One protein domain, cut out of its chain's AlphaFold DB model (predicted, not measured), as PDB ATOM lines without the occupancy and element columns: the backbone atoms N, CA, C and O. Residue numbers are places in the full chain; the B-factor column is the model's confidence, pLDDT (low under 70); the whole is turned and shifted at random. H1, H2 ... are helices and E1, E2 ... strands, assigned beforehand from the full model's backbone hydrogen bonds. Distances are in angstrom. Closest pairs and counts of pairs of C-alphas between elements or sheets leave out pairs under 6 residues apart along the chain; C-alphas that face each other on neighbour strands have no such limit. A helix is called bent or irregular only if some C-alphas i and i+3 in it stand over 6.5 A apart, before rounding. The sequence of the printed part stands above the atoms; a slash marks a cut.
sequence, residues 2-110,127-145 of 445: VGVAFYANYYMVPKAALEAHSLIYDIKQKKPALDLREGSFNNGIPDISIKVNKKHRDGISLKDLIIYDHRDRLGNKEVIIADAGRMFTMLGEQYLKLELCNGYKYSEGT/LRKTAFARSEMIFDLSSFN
ATOM      1  N   VAL A   2     -50.093   2.361 -19.191       81.19
ATOM      2  CA  VAL A   2     -50.261   3.364 -18.106       81.19
ATOM      3  C   VAL A   2     -51.208   2.906 -16.988       81.19
ATOM      4  O   VAL A   2     -50.848   2.993 -15.821       81.19
ATOM      5  N   GLY A   3     -52.376   2.343 -17.320       83.06
ATOM      6  CA  GLY A   3     -53.313   1.830 -16.307       83.06
ATOM      7  C   GLY A   3     -52.736   0.697 -15.449       83.06
ATOM      8  O   GLY A   3     -52.978   0.649 -14.249       83.06
ATOM      9  N   VAL A   4     -51.896  -0.163 -16.038       84.88
ATOM     10  CA  VAL A   4     -51.184  -1.227 -15.308       84.88
ATOM     11  C   VAL A   4     -50.124  -0.628 -14.385       84.88
ATOM     12  O   VAL A   4     -50.022  -1.044 -13.237       84.88
ATOM     13  N   ALA A   5     -49.377   0.383 -14.845       81.44
ATOM     14  CA  ALA A   5     -48.398   1.088 -14.018       81.44
ATOM     15  C   ALA A   5     -49.060   1.823 -12.841       81.44
ATOM     16  O   ALA A   5     -48.546   1.774 -11.724       81.44
ATOM     17  N   PHE A   6     -50.215   2.455 -13.066       85.06
ATOM     18  CA  PHE A   6     -50.991   3.091 -12.002       85.06
ATOM     19  C   PHE A   6     -51.510   2.057 -10.998       85.06
ATOM     20  O   PHE A   6     -51.300   2.216  -9.801       85.06
ATOM     21  N   TYR A   7     -52.111   0.960 -11.469       86.31
ATOM     22  CA  TYR A   7     -52.586  -0.123 -10.605       86.31
ATOM     23  C   TYR A   7     -51.450  -0.753  -9.783       86.31
ATOM     24  O   TYR A   7     -51.591  -0.963  -8.577       86.31
ATOM     25  N   ALA A   8     -50.300  -1.002 -10.412       83.62
ATOM     26  CA  ALA A   8     -49.123  -1.532  -9.739       83.62
ATOM     27  C   ALA A   8     -48.617  -0.572  -8.651       83.62
ATOM     28  O   ALA A   8     -48.391  -1.001  -7.522       83.62
ATOM     29  N   ASN A   9     -48.510   0.727  -8.941       82.62
ATOM     30  CA  ASN A   9     -48.110   1.718  -7.939       82.62
ATOM     31  C   ASN A   9     -49.150   1.896  -6.823       82.62
ATOM     32  O   ASN A   9     -48.776   2.110  -5.675       82.62
ATOM     33  N   TYR A  10     -50.442   1.794  -7.141       82.88
ATOM     34  CA  TYR A  10     -51.522   1.986  -6.176       82.88
ATOM     35  C   TYR A  10     -51.678   0.800  -5.216       82.88
ATOM     36  O   TYR A  10     -51.909   1.001  -4.026       82.88
ATOM     37  N   TYR A  11     -51.569  -0.434  -5.722       83.25
ATOM     38  CA  TYR A  11     -51.885  -1.641  -4.954       83.25
ATOM     39  C   TYR A  11     -50.684  -2.566  -4.735       83.25
ATOM     40  O   TYR A  11     -50.481  -3.065  -3.627       83.25
ATOM     41  N   MET A  12     -49.872  -2.810  -5.768       84.50
ATOM     42  CA  MET A  12     -48.787  -3.796  -5.685       84.50
ATOM     43  C   MET A  12     -47.584  -3.271  -4.905       84.50
ATOM     44  O   MET A  12     -47.083  -3.979  -4.036       84.50
ATOM     45  N   VAL A  13     -47.137  -2.041  -5.174       85.44
ATOM     46  CA  VAL A  13     -45.951  -1.453  -4.532       85.44
ATOM     47  C   VAL A  13     -46.111  -1.357  -3.009       85.44
ATOM     48  O   VAL A  13     -45.235  -1.873  -2.314       85.44
ATOM     49  N   PRO A  14     -47.212  -0.807  -2.452       83.94
ATOM     50  CA  PRO A  14     -47.371  -0.716  -1.001       83.94
ATOM     51  C   PRO A  14     -47.449  -2.096  -0.336       83.94
ATOM     52  O   PRO A  14     -46.819  -2.333   0.695       83.94
ATOM     53  N   LYS A  15     -48.164  -3.042  -0.962       83.62
ATOM     54  CA  LYS A  15     -48.310  -4.415  -0.461       83.62
ATOM     55  C   LYS A  15     -46.981  -5.173  -0.466       83.62
ATOM     56  O   LYS A  15     -46.644  -5.809   0.529       83.62
ATOM     57  N   ALA A  16     -46.215  -5.070  -1.551       86.25
ATOM     58  CA  ALA A  16     -44.895  -5.680  -1.660       86.25
ATOM     59  C   ALA A  16     -43.896  -5.045  -0.683       86.25
ATOM     60  O   ALA A  16     -43.140  -5.763  -0.033       86.25
ATOM     61  N   ALA A  17     -43.923  -3.716  -0.528       84.06
ATOM     62  CA  ALA A  17     -43.087  -3.014   0.441       84.06
ATOM     63  C   ALA A  17     -43.379  -3.481   1.873       84.06
ATOM     64  O   ALA A  17     -42.449  -3.747   2.633       84.06
ATOM     65  N   LEU A  18     -44.657  -3.638   2.224       82.25
ATOM     66  CA  LEU A  18     -45.064  -4.128   3.536       82.25
ATOM     67  C   LEU A  18     -44.550  -5.548   3.803       82.25
ATOM     68  O   LEU A  18     -44.008  -5.808   4.875       82.25
ATOM     69  N   GLU A  19     -44.673  -6.454   2.832       82.69
ATOM     70  CA  GLU A  19     -44.183  -7.831   2.978       82.69
ATOM     71  C   GLU A  19     -42.657  -7.919   3.033       82.69
ATOM     72  O   GLU A  19     -42.114  -8.661   3.852       82.69
ATOM     73  N   ALA A  20     -41.960  -7.131   2.212       83.81
ATOM     74  CA  ALA A  20     -40.504  -7.071   2.220       83.81
ATOM     75  C   ALA A  20     -39.974  -6.553   3.564       83.81
ATOM     76  O   ALA A  20     -39.044  -7.128   4.125       83.81
ATOM     77  N   HIS A  21     -40.582  -5.501   4.115       79.62
ATOM     78  CA  HIS A  21     -40.174  -4.962   5.409       79.62
ATOM     79  C   HIS A  21     -40.475  -5.910   6.568       79.62
ATOM     80  O   HIS A  21     -39.606  -6.070   7.423       79.62
ATOM     81  N   SER A  22     -41.648  -6.560   6.589       81.75
ATOM     82  CA  SER A  22     -41.935  -7.568   7.616       81.75
ATOM     83  C   SER A  22     -40.937  -8.720   7.538       81.75
ATOM     84  O   SER A  22     -40.402  -9.135   8.554       81.75
ATOM     85  N   LEU A  23     -40.595  -9.169   6.326       81.75
ATOM     86  CA  LEU A  23     -39.623 -10.240   6.132       81.75
ATOM     87  C   LEU A  23     -38.214  -9.832   6.583       81.75
ATOM     88  O   LEU A  23     -37.537 -10.607   7.246       81.75
ATOM     89  N   ILE A  24     -37.759  -8.621   6.245       78.69
ATOM     90  CA  ILE A  24     -36.458  -8.107   6.701       78.69
ATOM     91  C   ILE A  24     -36.421  -8.027   8.228       78.69
ATOM     92  O   ILE A  24     -35.396  -8.345   8.830       78.69
ATOM     93  N   TYR A  25     -37.516  -7.593   8.848       74.31
ATOM     94  CA  TYR A  25     -37.635  -7.536  10.298       74.31
ATOM     95  C   TYR A  25     -37.548  -8.937  10.918       74.31
ATOM     96  O   TYR A  25     -36.697  -9.160  11.779       74.31
ATOM     97  N   ASP A  26     -38.313  -9.895  10.391       71.19
ATOM     98  CA  ASP A  26     -38.285 -11.296  10.822       71.19
ATOM     99  C   ASP A  26     -36.878 -11.912  10.643       71.19
ATOM    100  O   ASP A  26     -36.373 -12.591  11.534       71.19
ATOM    101  N   ILE A  27     -36.186 -11.633   9.528       71.94
ATOM    102  CA  ILE A  27     -34.805 -12.094   9.280       71.94
ATOM    103  C   ILE A  27     -33.831 -11.516  10.312       71.94
ATOM    104  O   ILE A  27     -32.979 -12.246  10.823       71.94
ATOM    105  N   LYS A  28     -33.939 -10.216  10.615       67.06
ATOM    106  CA  LYS A  28     -33.091  -9.559  11.619       67.06
ATOM    107  C   LYS A  28     -33.297 -10.159  13.007       67.06
ATOM    108  O   LYS A  28     -32.326 -10.319  13.737       67.06
ATOM    109  N   GLN A  29     -34.530 -10.520  13.352       63.69
ATOM    110  CA  GLN A  29     -34.844 -11.123  14.644       63.69
ATOM    111  C   GLN A  29     -34.470 -12.608  14.732       63.69
ATOM    112  O   GLN A  29     -34.026 -13.052  15.785       63.69
ATOM    113  N   LYS A  30     -34.582 -13.371  13.636       64.50
ATOM    114  CA  LYS A  30     -34.279 -14.814  13.611       64.50
ATOM    115  C   LYS A  30     -32.785 -15.139  13.721       64.50
ATOM    116  O   LYS A  30     -32.431 -16.250  14.103       64.50
ATOM    117  N   LYS A  31     -31.883 -14.200  13.408       63.16
ATOM    118  CA  LYS A  31     -30.426 -14.422  13.491       63.16
ATOM    119  C   LYS A  31     -29.704 -13.432  14.418       63.16
ATOM    120  O   LYS A  31     -28.810 -12.729  13.943       63.16
ATOM    121  N   PRO A  32     -29.985 -13.415  15.738       56.03
ATOM    122  CA  PRO A  32     -29.264 -12.543  16.672       56.03
ATOM    123  C   PRO A  32     -27.757 -12.843  16.712       56.03
ATOM    124  O   PRO A  32     -26.939 -11.943  16.881       56.03
ATOM    125  N   ALA A  33     -27.374 -14.106  16.475       53.69
ATOM    126  CA  ALA A  33     -25.981 -14.557  16.435       53.69
ATOM    127  C   ALA A  33     -25.150 -13.953  15.278       53.69
ATOM    128  O   ALA A  33     -23.920 -14.060  15.280       53.69
ATOM    129  N   LEU A  34     -25.793 -13.326  14.279       55.12
ATOM    130  CA  LEU A  34     -25.115 -12.760  13.110       55.12
ATOM    131  C   LEU A  34     -24.593 -11.329  13.340       55.12
ATOM    132  O   LEU A  34     -23.700 -10.908  12.611       55.12
ATOM    133  N   ASP A  35     -25.074 -10.610  14.361       61.47
ATOM    134  CA  ASP A  35     -24.667  -9.218  14.646       61.47
ATOM    135  C   ASP A  35     -23.736  -9.097  15.867       61.47
ATOM    136  O   ASP A  35     -23.688  -8.063  16.518       61.47
ATOM    137  N   LEU A  36     -22.974 -10.149  16.200       70.62
ATOM    138  CA  LEU A  36     -21.870 -10.028  17.160       70.62
ATOM    139  C   LEU A  36     -20.710  -9.269  16.511       70.62
ATOM    140  O   LEU A  36     -19.900  -9.855  15.786       70.62
ATOM    141  N   ARG A  37     -20.631  -7.963  16.774       72.94
ATOM    142  CA  ARG A  37     -19.498  -7.128  16.359       72.94
ATOM    143  C   ARG A  37     -18.325  -7.322  17.313       72.94
ATOM    144  O   ARG A  37     -18.492  -7.221  18.529       72.94
ATOM    145  N   GLU A  38     -17.148  -7.586  16.753       83.69
ATOM    146  CA  GLU A  38     -15.898  -7.675  17.514       83.69
ATOM    147  C   GLU A  38     -15.640  -6.372  18.282       83.69
ATOM    148  O   GLU A  38     -15.836  -5.277  17.757       83.69
ATOM    149  N   GLY A  39     -15.225  -6.491  19.541       80.88
ATOM    150  CA  GLY A  39     -14.878  -5.358  20.399       80.88
ATOM    151  C   GLY A  39     -16.060  -4.521  20.906       80.88
ATOM    152  O   GLY A  39     -15.840  -3.617  21.708       80.88
ATOM    153  N   SER A  40     -17.300  -4.822  20.506       86.25
ATOM    154  CA  SER A  40     -18.513  -4.155  21.000       86.25
ATOM    155  C   SER A  40     -19.325  -5.081  21.903       86.25
ATOM    156  O   SER A  40     -19.351  -6.296  21.704       86.25
ATOM    157  N   PHE A  41     -20.025  -4.504  22.881       84.19
ATOM    158  CA  PHE A  41     -21.092  -5.211  23.587       84.19
ATOM    159  C   PHE A  41     -22.274  -5.415  22.637       84.19
ATOM    160  O   PHE A  41     -22.691  -4.477  21.954       84.19
ATOM    161  N   ASN A  42     -22.789  -6.642  22.585       81.50
ATOM    162  CA  ASN A  42     -23.929  -7.023  21.764       81.50
ATOM    163  C   ASN A  42     -25.060  -7.509  22.676       81.50
ATOM    164  O   ASN A  42     -24.866  -8.422  23.479       81.50
ATOM    165  N   ASN A  43     -26.244  -6.918  22.509       78.62
ATOM    166  CA  ASN A  43     -27.446  -7.200  23.306       78.62
ATOM    167  C   ASN A  43     -28.492  -7.962  22.474       78.62
ATOM    168  O   ASN A  43     -29.687  -7.697  22.558       78.62
ATOM    169  N   GLY A  44     -28.034  -8.855  21.589       69.12
ATOM    170  CA  GLY A  44     -28.914  -9.616  20.696       69.12
ATOM    171  C   GLY A  44     -29.756 -10.675  21.416       69.12
ATOM    172  O   GLY A  44     -30.734 -11.155  20.853       69.12
ATOM    173  N   ILE A  45     -29.387 -11.038  22.647       77.00
ATOM    174  CA  ILE A  45     -30.104 -12.002  23.482       77.00
ATOM    175  C   ILE A  45     -30.773 -11.231  24.632       77.00
ATOM    176  O   ILE A  45     -30.077 -10.464  25.300       77.00
ATOM    177  N   PRO A  46     -32.095 -11.382  24.869       74.00
ATOM    178  CA  PRO A  46     -32.782 -10.745  25.984       74.00
ATOM    179  C   PRO A  46     -32.073 -11.010  27.308       74.00
ATOM    180  O   PRO A  46     -31.638 -12.130  27.570       74.00
ATOM    181  N   ASP A  47     -31.961  -9.961  28.120       80.50
ATOM    182  CA  ASP A  47     -31.380  -9.994  29.463       80.50
ATOM    183  C   ASP A  47     -29.914 -10.471  29.535       80.50
ATOM    184  O   ASP A  47     -29.424 -10.777  30.618       80.50
ATOM    185  N   ILE A  48     -29.183 -10.515  28.411       85.56
ATOM    186  CA  ILE A  48     -27.772 -10.926  28.368       85.56
ATOM    187  C   ILE A  48     -26.977 -10.003  27.443       85.56
ATOM    188  O   ILE A  48     -27.312  -9.822  26.272       85.56
ATOM    189  N   SER A  49     -25.872  -9.454  27.948       88.00
ATOM    190  CA  SER A  49     -24.944  -8.645  27.150       88.00
ATOM    191  C   SER A  49     -23.626  -9.382  26.955       88.00
ATOM    192  O   SER A  49     -22.964  -9.742  27.926       88.00
ATOM    193  N   ILE A  50     -23.228  -9.602  25.700       89.50
ATOM    194  CA  ILE A  50     -22.015 -10.354  25.356       89.50
ATOM    195  C   ILE A  50     -21.041  -9.443  24.612       89.50
ATOM    196  O   ILE A  50     -21.356  -8.913  23.544       89.50
ATOM    197  N   LYS A  51     -19.821  -9.315  25.134       91.38
ATOM    198  CA  LYS A  51     -18.676  -8.747  24.419       91.38
ATOM    199  C   LYS A  51     -17.716  -9.854  24.024       91.38
ATOM    200  O   LYS A  51     -17.285 -10.638  24.866       91.38
ATOM    201  N   VAL A  52     -17.338  -9.858  22.752       91.12
ATOM    202  CA  VAL A  52     -16.293 -10.728  22.212       91.12
ATOM    203  C   VAL A  52     -15.189  -9.840  21.668       91.12
ATOM    204  O   VAL A  52     -15.453  -9.026  20.783       91.12
ATOM    205  N   ASN A  53     -13.959  -9.976  22.162       90.44
ATOM    206  CA  ASN A  53     -12.858  -9.168  21.632       90.44
ATOM    207  C   ASN A  53     -12.424  -9.642  20.243       90.44
ATOM    208  O   ASN A  53     -12.136  -8.810  19.387       90.44
ATOM    209  N   LYS A  54     -12.372 -10.960  20.010       89.00
ATOM    210  CA  LYS A  54     -11.949 -11.514  18.720       89.00
ATOM    211  C   LYS A  54     -12.790 -12.715  18.311       89.00
ATOM    212  O   LYS A  54     -12.960 -13.656  19.086       89.00
ATOM    213  N   LYS A  55     -13.274 -12.699  17.071       86.25
ATOM    214  CA  LYS A  55     -13.979 -13.810  16.438       86.25
ATOM    215  C   LYS A  55     -13.052 -14.442  15.402       86.25
ATOM    216  O   LYS A  55     -12.401 -13.769  14.605       86.25
ATOM    217  N   HIS A  56     -12.918 -15.760  15.441       84.31
ATOM    218  CA  HIS A  56     -12.097 -16.466  14.464       84.31
ATOM    219  C   HIS A  56     -12.831 -16.584  13.114       84.31
ATOM    220  O   HIS A  56     -14.051 -16.438  13.020       84.31
ATOM    221  N   ARG A  57     -12.071 -16.825  12.034       79.81
ATOM    222  CA  ARG A  57     -12.590 -16.886  10.648       79.81
ATOM    223  C   ARG A  57     -13.593 -18.020  10.407       79.81
ATOM    224  O   ARG A  57     -14.291 -18.002   9.402       79.81
ATOM    225  N   ASP A  58     -13.645 -18.991  11.310       78.44
ATOM    226  CA  ASP A  58     -14.602 -20.099  11.323       78.44
ATOM    227  C   ASP A  58     -16.015 -19.662  11.751       78.44
ATOM    228  O   ASP A  58     -16.970 -20.411  11.577       78.44
ATOM    229  N   GLY A  59     -16.166 -18.456  12.309       72.19
ATOM    230  CA  GLY A  59     -17.453 -17.878  12.689       72.19
ATOM    231  C   GLY A  59     -18.070 -18.453  13.969       72.19
ATOM    232  O   GLY A  59     -19.070 -17.905  14.432       72.19
ATOM    233  N   ILE A  60     -17.464 -19.496  14.543       80.81
ATOM    234  CA  ILE A  60     -17.943 -20.253  15.709       80.81
ATOM    235  C   ILE A  60     -17.039 -20.014  16.921       80.81
ATOM    236  O   ILE A  60     -17.543 -19.884  18.037       80.81
ATOM    237  N   SER A  61     -15.717 -19.951  16.721       88.88
ATOM    238  CA  SER A  61     -14.757 -19.795  17.814       88.88
ATOM    239  C   SER A  61     -14.580 -18.323  18.193       88.88
ATOM    240  O   SER A  61     -14.356 -17.449  17.351       88.88
ATOM    241  N   LEU A  62     -14.654 -18.058  19.490       90.19
ATOM    242  CA  LEU A  62     -14.619 -16.741  20.113       90.19
ATOM    243  C   LEU A  62     -13.467 -16.705  21.119       90.19
ATOM    244  O   LEU A  62     -13.192 -17.703  21.789       90.19
ATOM    245  N   LYS A  63     -12.806 -15.555  21.236       92.50
ATOM    246  CA  LYS A  63     -11.720 -15.330  22.190       92.50
ATOM    247  C   LYS A  63     -11.987 -14.082  23.026       92.50
ATOM    248  O   LYS A  63     -12.445 -13.068  22.490       92.50
ATOM    249  N   ASP A  64     -11.655 -14.189  24.311       92.12
ATOM    250  CA  ASP A  64     -11.815 -13.177  25.354       92.12
ATOM    251  C   ASP A  64     -13.262 -12.665  25.413       92.12
ATOM    252  O   ASP A  64     -13.629 -11.635  24.831       92.12
ATOM    253  N   LEU A  65     -14.099 -13.439  26.099       93.12
ATOM    254  CA  LEU A  65     -15.521 -13.184  26.250       93.12
ATOM    255  C   LEU A  65     -15.804 -12.548  27.607       93.12
ATOM    256  O   LEU A  65     -15.312 -13.008  28.637       93.12
ATOM    257  N   ILE A  66     -16.649 -11.522  27.599       93.75
ATOM    258  CA  ILE A  66     -17.257 -10.953  28.803       93.75
ATOM    259  C   ILE A  66     -18.764 -11.012  28.617       93.75
ATOM    260  O   ILE A  66     -19.286 -10.505  27.625       93.75
ATOM    261  N   ILE A  67     -19.449 -11.638  29.561       92.56
ATOM    262  CA  ILE A  67     -20.891 -11.842  29.529       92.56
ATOM    263  C   ILE A  67     -21.466 -11.254  30.808       92.56
ATOM    264  O   ILE A  67     -21.042 -11.619  31.902       92.56
ATOM    265  N   TYR A  68     -22.431 -10.358  30.658       91.06
ATOM    266  CA  TYR A  68     -23.272  -9.887  31.746       91.06
ATOM    267  C   TYR A  68     -24.615 -10.597  31.676       91.06
ATOM    268  O   TYR A  68     -25.242 -10.629  30.614       91.06
ATOM    269  N   ASP A  69     -25.037 -11.153  32.805       88.00
ATOM    270  CA  ASP A  69     -26.333 -11.801  32.953       88.00
ATOM    271  C   ASP A  69     -27.256 -10.890  33.772       88.00
ATOM    272  O   ASP A  69     -26.998 -10.592  34.939       88.00
ATOM    273  N   HIS A  70     -28.306 -10.389  33.124       86.94
ATOM    274  CA  HIS A  70     -29.298  -9.481  33.696       86.94
ATOM    275  C   HIS A  70     -30.654 -10.155  33.917       86.94
ATOM    276  O   HIS A  70     -31.625  -9.458  34.215       86.94
ATOM    277  N   ARG A  71     -30.750 -11.488  33.798       81.19
ATOM    278  CA  ARG A  71     -32.025 -12.218  33.932       81.19
ATOM    279  C   ARG A  71     -32.720 -11.970  35.273       81.19
ATOM    280  O   ARG A  71     -33.945 -11.897  35.318       81.19
ATOM    281  N   ASP A  72     -31.950 -11.721  36.331       75.69
ATOM    282  CA  ASP A  72     -32.481 -11.407  37.661       75.69
ATOM    283  C   ASP A  72     -32.949  -9.944  37.818       75.69
ATOM    284  O   ASP A  72     -33.515  -9.589  38.847       75.69
ATOM    285  N   ARG A  73     -32.729  -9.068  36.822       72.44
ATOM    286  CA  ARG A  73     -33.076  -7.624  36.823       72.44
ATOM    287  C   ARG A  73     -32.504  -6.807  37.989       72.44
ATOM    288  O   ARG A  73     -32.896  -5.662  38.199       72.44
ATOM    289  N   LEU A  74     -31.538  -7.358  38.719       68.88
ATOM    290  CA  LEU A  74     -30.895  -6.735  39.880       68.88
ATOM    291  C   LEU A  74     -29.651  -5.902  39.508       68.88
ATOM    292  O   LEU A  74     -28.836  -5.598  40.377       68.88
ATOM    293  N   GLY A  75     -29.491  -5.534  38.231       72.88
ATOM    294  CA  GLY A  75     -28.327  -4.811  37.710       72.88
ATOM    295  C   GLY A  75     -27.212  -5.737  37.205       72.88
ATOM    296  O   GLY A  75     -27.473  -6.826  36.697       72.88
ATOM    297  N   ASN A  76     -25.956  -5.296  37.323       79.56
ATOM    298  CA  ASN A  76     -24.773  -5.988  36.787       79.56
ATOM    299  C   ASN A  76     -24.141  -6.940  37.820       79.56
ATOM    300  O   ASN A  76     -22.930  -6.910  38.023       79.56
ATOM    301  N   LYS A  77     -24.960  -7.748  38.499       83.75
ATOM    302  CA  LYS A  77     -24.508  -8.583  39.626       83.75
ATOM    303  C   LYS A  77     -23.867  -9.901  39.212       83.75
ATOM    304  O   LYS A  77     -23.110 -10.478  39.987       83.75
ATOM    305  N   GLU A  78     -24.156 -10.381  38.006       88.19
ATOM    306  CA  GLU A  78     -23.560 -11.597  37.464       88.19
ATOM    307  C   GLU A  78     -22.703 -11.281  36.235       88.19
ATOM    308  O   GLU A  78     -23.193 -10.792  35.212       88.19
ATOM    309  N   VAL A  79     -21.405 -11.578  36.337       92.75
ATOM    310  CA  VAL A  79     -20.423 -11.351  35.271       92.75
ATOM    311  C   VAL A  79     -19.625 -12.619  35.033       92.75
ATOM    312  O   VAL A  79     -19.078 -13.212  35.961       92.75
ATOM    313  N   ILE A  80     -19.517 -13.034  33.780       94.25
ATOM    314  CA  ILE A  80     -18.774 -14.223  33.374       94.25
ATOM    315  C   ILE A  80     -17.684 -13.794  32.403       94.25
ATOM    316  O   ILE A  80     -17.954 -13.167  31.382       94.25
ATOM    317  N   ILE A  81     -16.443 -14.133  32.734       94.94
ATOM    318  CA  ILE A  81     -15.267 -13.864  31.906       94.94
ATOM    319  C   ILE A  81     -14.683 -15.207  31.484       94.94
ATOM    320  O   ILE A  81     -14.502 -16.075  32.337       94.94
ATOM    321  N   ALA A  82     -14.394 -15.386  30.196       96.50
ATOM    322  CA  ALA A  82     -13.804 -16.613  29.665       96.50
ATOM    323  C   ALA A  82     -12.750 -16.318  28.594       96.50
ATOM    324  O   ALA A  82     -12.940 -15.428  27.762       96.50
ATOM    325  N   ASP A  83     -11.675 -17.102  28.580       94.81
ATOM    326  CA  ASP A  83     -10.567 -16.919  27.636       94.81
ATOM    327  C   ASP A  83     -10.948 -17.363  26.217       94.81
ATOM    328  O   ASP A  83     -10.587 -16.732  25.220       94.81
ATOM    329  N   ALA A  84     -11.710 -18.452  26.112       92.94
ATOM    330  CA  ALA A  84     -12.180 -18.989  24.844       92.94
ATOM    331  C   ALA A  84     -13.634 -19.438  24.945       92.94
ATOM    332  O   ALA A  84     -14.112 -19.857  25.999       92.94
ATOM    333  N   GLY A  85     -14.336 -19.395  23.821       91.88
ATOM    334  CA  GLY A  85     -15.684 -19.918  23.733       91.88
ATOM    335  C   GLY A  85     -16.056 -20.340  22.325       91.88
ATOM    336  O   GLY A  85     -15.389 -19.993  21.351       91.88
ATOM    337  N   ARG A  86     -17.124 -21.119  22.208       90.31
ATOM    338  CA  ARG A  86     -17.714 -21.536  20.941       90.31
ATOM    339  C   ARG A  86     -19.201 -21.276  20.986       90.31
ATOM    340  O   ARG A  86     -19.869 -21.697  21.925       90.31
ATOM    341  N   MET A  87     -19.709 -20.598  19.969       86.12
ATOM    342  CA  MET A  87     -21.127 -20.289  19.851       86.12
ATOM    343  C   MET A  87     -21.694 -20.938  18.597       86.12
ATOM    344  O   MET A  87     -21.222 -20.672  17.493       86.12
ATOM    345  N   PHE A  88     -22.706 -21.783  18.761       85.00
ATOM    346  CA  PHE A  88     -23.349 -22.463  17.643       85.00
ATOM    347  C   PHE A  88     -24.791 -22.842  17.969       85.00
ATOM    348  O   PHE A  88     -25.187 -22.967  19.126       85.00
ATOM    349  N   THR A  89     -25.596 -23.011  16.928       83.69
ATOM    350  CA  THR A  89     -27.003 -23.387  17.055       83.69
ATOM    351  C   THR A  89     -27.184 -24.904  17.069       83.69
ATOM    352  O   THR A  89     -26.495 -25.620  16.344       83.69
ATOM    353  N   MET A  90     -28.145 -25.392  17.848       82.25
ATOM    354  CA  MET A  90     -28.516 -26.805  17.971       82.25
ATOM    355  C   MET A  90     -30.002 -27.026  17.649       82.25
ATOM    356  O   MET A  90     -30.784 -26.075  17.640       82.25
ATOM    357  N   LEU A  91     -30.378 -28.286  17.381       81.50
ATOM    358  CA  LEU A  91     -31.757 -28.729  17.095       81.50
ATOM    359  C   LEU A  91     -32.468 -27.854  16.040       81.50
ATOM    360  O   LEU A  91     -33.550 -27.323  16.272       81.50
ATOM    361  N   GLY A  92     -31.846 -27.671  14.869       72.12
ATOM    362  CA  GLY A  92     -32.473 -26.931  13.765       72.12
ATOM    363  C   GLY A  92     -32.700 -25.440  14.053       72.12
ATOM    364  O   GLY A  92     -33.758 -24.918  13.720       72.12
ATOM    365  N   GLU A  93     -31.714 -24.768  14.661       72.56
ATOM    366  CA  GLU A  93     -31.739 -23.334  15.023       72.56
ATOM    367  C   GLU A  93     -32.679 -22.960  16.188       72.56
ATOM    368  O   GLU A  93     -32.928 -21.779  16.411       72.56
ATOM    369  N   GLN A  94     -33.172 -23.932  16.965       76.25
ATOM    370  CA  GLN A  94     -34.054 -23.666  18.113       76.25
ATOM    371  C   GLN A  94     -33.314 -23.285  19.393       76.25
ATOM    372  O   GLN A  94     -33.876 -22.599  20.237       76.25
ATOM    373  N   TYR A  95     -32.062 -23.709  19.547       81.88
ATOM    374  CA  TYR A  95     -31.254 -23.373  20.717       81.88
ATOM    375  C   TYR A  95     -29.921 -22.797  20.274       81.88
ATOM    376  O   TYR A  95     -29.295 -23.311  19.345       81.88
ATOM    377  N   LEU A  96     -29.458 -21.756  20.957       84.62
ATOM    378  CA  LEU A  96     -28.102 -21.242  20.819       84.62
ATOM    379  C   LEU A  96     -27.276 -21.754  21.992       84.62
ATOM    380  O   LEU A  96     -27.551 -21.404  23.138       84.62
ATOM    381  N   LYS A  97     -26.258 -22.568  21.716       88.56
ATOM    382  CA  LYS A  97     -25.312 -23.022  22.731       88.56
ATOM    383  C   LYS A  97     -24.060 -22.157  22.699       88.56
ATOM    384  O   LYS A  97     -23.448 -21.973  21.646       88.56
ATOM    385  N   LEU A  98     -23.674 -21.663  23.868       90.69
ATOM    386  CA  LEU A  98     -22.406 -21.001  24.124       90.69
ATOM    387  C   LEU A  98     -21.591 -21.860  25.092       90.69
ATOM    388  O   LEU A  98     -21.913 -21.974  26.272       90.69
ATOM    389  N   GLU A  99     -20.538 -22.477  24.575       93.81
ATOM    390  CA  GLU A  99     -19.554 -23.204  25.371       93.81
ATOM    391  C   GLU A  99     -18.415 -22.251  25.718       93.81
ATOM    392  O   GLU A  99     -17.841 -21.632  24.828       93.81
ATOM    393  N   LEU A 100     -18.088 -22.122  26.996       94.81
ATOM    394  CA  LEU A 100     -16.996 -21.306  27.509       94.81
ATOM    395  C   LEU A 100     -15.929 -22.208  28.114       94.81
ATOM    396  O   LEU A 100     -16.243 -23.156  28.838       94.81
ATOM    397  N   CYS A 101     -14.672 -21.875  27.863       95.44
ATOM    398  CA  CYS A 101     -13.511 -22.593  28.360       95.44
ATOM    399  C   CYS A 101     -12.630 -21.647  29.174       95.44
ATOM    400  O   CYS A 101     -12.356 -20.537  28.720       95.44
ATOM    401  N   ASN A 102     -12.158 -22.135  30.324       95.50
ATOM    402  CA  ASN A 102     -11.239 -21.454  31.238       95.50
ATOM    403  C   ASN A 102     -11.691 -20.031  31.588       95.50
ATOM    404  O   ASN A 102     -11.324 -19.055  30.937       95.50
ATOM    405  N   GLY A 103     -12.510 -19.918  32.630       95.19
ATOM    406  CA  GLY A 103     -13.080 -18.637  33.013       95.19
ATOM    407  C   GLY A 103     -13.455 -18.525  34.481       95.19
ATOM    408  O   GLY A 103     -13.287 -19.447  35.286       95.19
ATOM    409  N   TYR A 104     -13.980 -17.354  34.819       95.75
ATOM    410  CA  TYR A 104     -14.448 -17.007  36.151       95.75
ATOM    411  C   TYR A 104     -15.858 -16.431  36.068       95.75
ATOM    412  O   TYR A 104     -16.121 -15.523  35.279       95.75
ATOM    413  N   LYS A 105     -16.759 -16.946  36.907       93.38
ATOM    414  CA  LYS A 105     -18.058 -16.335  37.191       93.38
ATOM    415  C   LYS A 105     -17.936 -15.524  38.478       93.38
ATOM    416  O   LYS A 105     -17.545 -16.060  39.514       93.38
ATOM    417  N   TYR A 106     -18.279 -14.252  38.397       92.06
ATOM    418  CA  TYR A 106     -18.425 -13.337  39.516       92.06
ATOM    419  C   TYR A 106     -19.920 -13.162  39.770       92.06
ATOM    420  O   TYR A 106     -20.671 -12.869  38.842       92.06
ATOM    421  N   SER A 107     -20.351 -13.392  41.005       87.81
ATOM    422  CA  SER A 107     -21.725 -13.145  41.443       87.81
ATOM    423  C   SER A 107     -21.697 -12.308  42.712       87.81
ATOM    424  O   SER A 107     -21.071 -12.717  43.693       87.81
ATOM    425  N   GLU A 108     -22.384 -11.179  42.694       84.25
ATOM    426  CA  GLU A 108     -22.601 -10.331  43.859       84.25
ATOM    427  C   GLU A 108     -23.926 -10.713  44.529       84.25
ATOM    428  O   GLU A 108     -24.974 -10.776  43.880       84.25
ATOM    429  N   GLY A 109     -23.881 -11.020  45.825       68.81
ATOM    430  CA  GLY A 109     -25.080 -11.275  46.614       68.81
ATOM    431  C   GLY A 109     -25.966 -10.033  46.691       68.81
ATOM    432  O   GLY A 109     -25.498  -8.897  46.697       68.81
ATOM    433  N   THR A 110     -27.281 -10.224  46.767       59.84
ATOM    434  CA  THR A 110     -28.162  -9.124  47.169       59.84
ATOM    435  C   THR A 110     -27.977  -8.924  48.663       59.84
ATOM    436  O   THR A 110     -28.195  -9.870  49.412       59.84
ATOM    437  N   LEU A 127     -19.224 -10.788  47.641       81.62
ATOM    438  CA  LEU A 127     -18.710 -11.109  46.312       81.62
ATOM    439  C   LEU A 127     -18.243 -12.565  46.271       81.62
ATOM    440  O   LEU A 127     -17.319 -12.968  46.977       81.62
ATOM    441  N   ARG A 128     -18.853 -13.360  45.393       86.62
ATOM    442  CA  ARG A 128     -18.458 -14.750  45.153       86.62
ATOM    443  C   ARG A 128     -17.799 -14.881  43.786       86.62
ATOM    444  O   ARG A 128     -18.368 -14.493  42.768       86.62
ATOM    445  N   LYS A 129     -16.609 -15.483  43.765       91.38
ATOM    446  CA  LYS A 129     -15.861 -15.821  42.550       91.38
ATOM    447  C   LYS A 129     -15.770 -17.337  42.400       91.38
ATOM    448  O   LYS A 129     -15.224 -18.009  43.269       91.38
ATOM    449  N   THR A 130     -16.231 -17.855  41.267       93.19
ATOM    450  CA  THR A 130     -16.184 -19.282  40.929       93.19
ATOM    451  C   THR A 130     -15.361 -19.485  39.664       93.19
ATOM    452  O   THR A 130     -15.668 -18.900  38.627       93.19
ATOM    453  N   ALA A 131     -14.321 -20.315  39.730       94.75
ATOM    454  CA  ALA A 131     -13.539 -20.710  38.561       94.75
ATOM    455  C   ALA A 131     -14.181 -21.919  37.864       94.75
ATOM    456  O   ALA A 131     -14.683 -22.821  38.533       94.75
ATOM    457  N   PHE A 132     -14.138 -21.960  36.532       96.12
ATOM    458  CA  PHE A 132     -14.607 -23.104  35.753       96.12
ATOM    459  C   PHE A 132     -13.641 -23.439  34.612       96.12
ATOM    460  O   PHE A 132     -13.122 -22.556  33.932       96.12
ATOM    461  N   ALA A 133     -13.437 -24.738  34.376       95.94
ATOM    462  CA  ALA A 133     -12.704 -25.224  33.205       95.94
ATOM    463  C   ALA A 133     -13.595 -25.227  31.951       95.94
ATOM    464  O   ALA A 133     -13.162 -24.825  30.874       95.94
ATOM    465  N   ARG A 134     -14.862 -25.632  32.104       94.75
ATOM    466  CA  ARG A 134     -15.883 -25.631  31.053       94.75
ATOM    467  C   ARG A 134     -17.215 -25.174  31.638       94.75
ATOM    468  O   ARG A 134     -17.620 -25.667  32.687       94.75
ATOM    469  N   SER A 135     -17.881 -24.248  30.963       94.00
ATOM    470  CA  SER A 135     -19.234 -23.797  31.292       94.00
ATOM    471  C   SER A 135     -20.067 -23.772  30.020       94.00
ATOM    472  O   SER A 135     -19.566 -23.413  28.958       94.00
ATOM    473  N   GLU A 136     -21.323 -24.193  30.103       92.50
ATOM    474  CA  GLU A 136     -22.224 -24.237  28.956       92.50
ATOM    475  C   GLU A 136     -23.463 -23.411  29.264       92.50
ATOM    476  O   GLU A 136     -24.092 -23.581  30.308       92.50
ATOM    477  N   MET A 137     -23.817 -22.525  28.342       87.94
ATOM    478  CA  MET A 137     -25.062 -21.771  28.381       87.94
ATOM    479  C   MET A 137     -25.887 -22.137  27.166       87.94
ATOM    480  O   MET A 137     -25.378 -22.180  26.045       87.94
ATOM    481  N   ILE A 138     -27.162 -22.409  27.396       87.94
ATOM    482  CA  ILE A 138     -28.120 -22.724  26.347       87.94
ATOM    483  C   ILE A 138     -29.185 -21.641  26.396       87.94
ATOM    484  O   ILE A 138     -29.829 -21.442  27.425       87.94
ATOM    485  N   PHE A 139     -29.350 -20.943  25.282       83.19
ATOM    486  CA  PHE A 139     -30.400 -19.957  25.101       83.19
ATOM    487  C   PHE A 139     -31.484 -20.571  24.235       83.19
ATOM    488  O   PHE A 139     -31.205 -21.083  23.148       83.19
ATOM    489  N   ASP A 140     -32.712 -20.522  24.730       79.19
ATOM    490  CA  ASP A 140     -33.870 -20.941  23.963       79.19
ATOM    491  C   ASP A 140     -34.217 -19.863  22.928       79.19
ATOM    492  O   ASP A 140     -34.657 -18.759  23.265       79.19
ATOM    493  N   LEU A 141     -33.996 -20.191  21.653       73.44
ATOM    494  CA  LEU A 141     -34.366 -19.337  20.531       73.44
ATOM    495  C   LEU A 141     -35.851 -19.485  20.160       73.44
ATOM    496  O   LEU A 141     -36.336 -18.731  19.319       73.44
ATOM    497  N   SER A 142     -36.603 -20.403  20.779       65.31
ATOM    498  CA  SER A 142     -38.046 -20.558  20.555       65.31
ATOM    499  C   SER A 142     -38.829 -19.293  20.918       65.31
ATOM    500  O   SER A 142     -39.787 -18.950  20.232       65.31
ATOM    501  N   SER A 143     -38.360 -18.524  21.906       58.28
ATOM    502  CA  SER A 143     -38.898 -17.197  22.244       58.28
ATOM    503  C   SER A 143     -38.697 -16.151  21.132       58.28
ATOM    504  O   SER A 143     -39.462 -15.192  21.039       58.28
ATOM    505  N   PHE A 144     -37.713 -16.358  20.248       60.00
ATOM    506  CA  PHE A 144     -37.493 -15.575  19.026       60.00
ATOM    507  C   PHE A 144     -38.211 -16.170  17.810       60.00
ATOM    508  O   PHE A 144     -38.222 -15.559  16.738       60.00
ATOM    509  N   ASN A 145     -38.811 -17.357  17.946       54.25
ATOM    510  CA  ASN A 145     -39.672 -17.960  16.939       54.25
ATOM    511  C   ASN A 145     -41.027 -17.242  16.986       54.25
ATOM    512  O   ASN A 145     -42.016 -17.721  17.536       54.25
TER     513      ASN A 145
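This is residues 2 to 110 and 127 to 145 of the 445 residues of the protein "YjgP/YjgQ family permease" of Cytophagales bacterium (UniProt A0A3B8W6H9). One twisted sheet of six strands, folded over by sharp bends in E4, E5 and E6, makes the body; from it the long bent helix H1 sticks out with residues 2 to 25, an arm that makes the length. The printed part has 128 residues with three named helices and six named strands, of mixed class, in the order H1 H2 E1 E2 E3 E4 E5 E6 H3; the sheet, E1 to E6 in order, is antiparallel. The whole is loose, with a radius of gyration of the C-alphas of 20.1 A and spans of 72 by 36 by 28 A.

Look first at the meander, each strand the antiparallel neighbour of the one before: E1, residues 41 to 45, E2, 48 to 55, E3, 61 to 69, E4, 78 to 90, and E5, 95 to 108. E6, 127 to 140, is E5's antiparallel neighbour. Within hydrogen-bond range are N 42 and O 50 at 2.9 A, N 51 and O 66, N 65 and O 82, N 86 and O 99, and N 98 and O 137, each at 2.8 A. E4 bends by 103 degrees at residue 83. H2, residues 32 to 35, is on the sheet over none of its strands, height 5.9 A; its closest C-alphas to E1 are Pro 32 and Gly 44, 5.0 A. H3, residues 141 to 144, only grazes the sheet. H1, residues 2 to 30, assigned as one helix by its hydrogen bonds, is bent, C-alphas 10 and 13 being 6.8 A apart; arms H1a, 2 to 10, and H1b, 13 to 30, stand at a steep tilt of 38 degrees, only just. H1b is close to but not clearly touching H3; their closest C-alphas, Lys 30 and Phe 144, are 6.3 A apart. Every O i to N i+4 pair in H1a and H1b is within hydrogen-bond range; H2 and H3 are too short for one.

Find C-alpha 2 at (-50.261, 3.364, -18.106), where H1a begins; H1b runs 25.4 A. E4 runs 25.2 A, E5 27.9 A, and E6 28.7 A from C-alpha 127 at (-18.710, -11.109, 46.312).

The C-alphas farthest apart, of Val 2 and Leu 127, are 73.2 A apart. Residues 111 to 126 are not printed; C-alphas 110 and 127 are 9.7 A apart across this cut. Of the links printed whole, E3 to E4 is short and the others are tight. The pLDDT is under 70 at residues 28 to 35, 44, 74, 109 to 110 and 142 to 145.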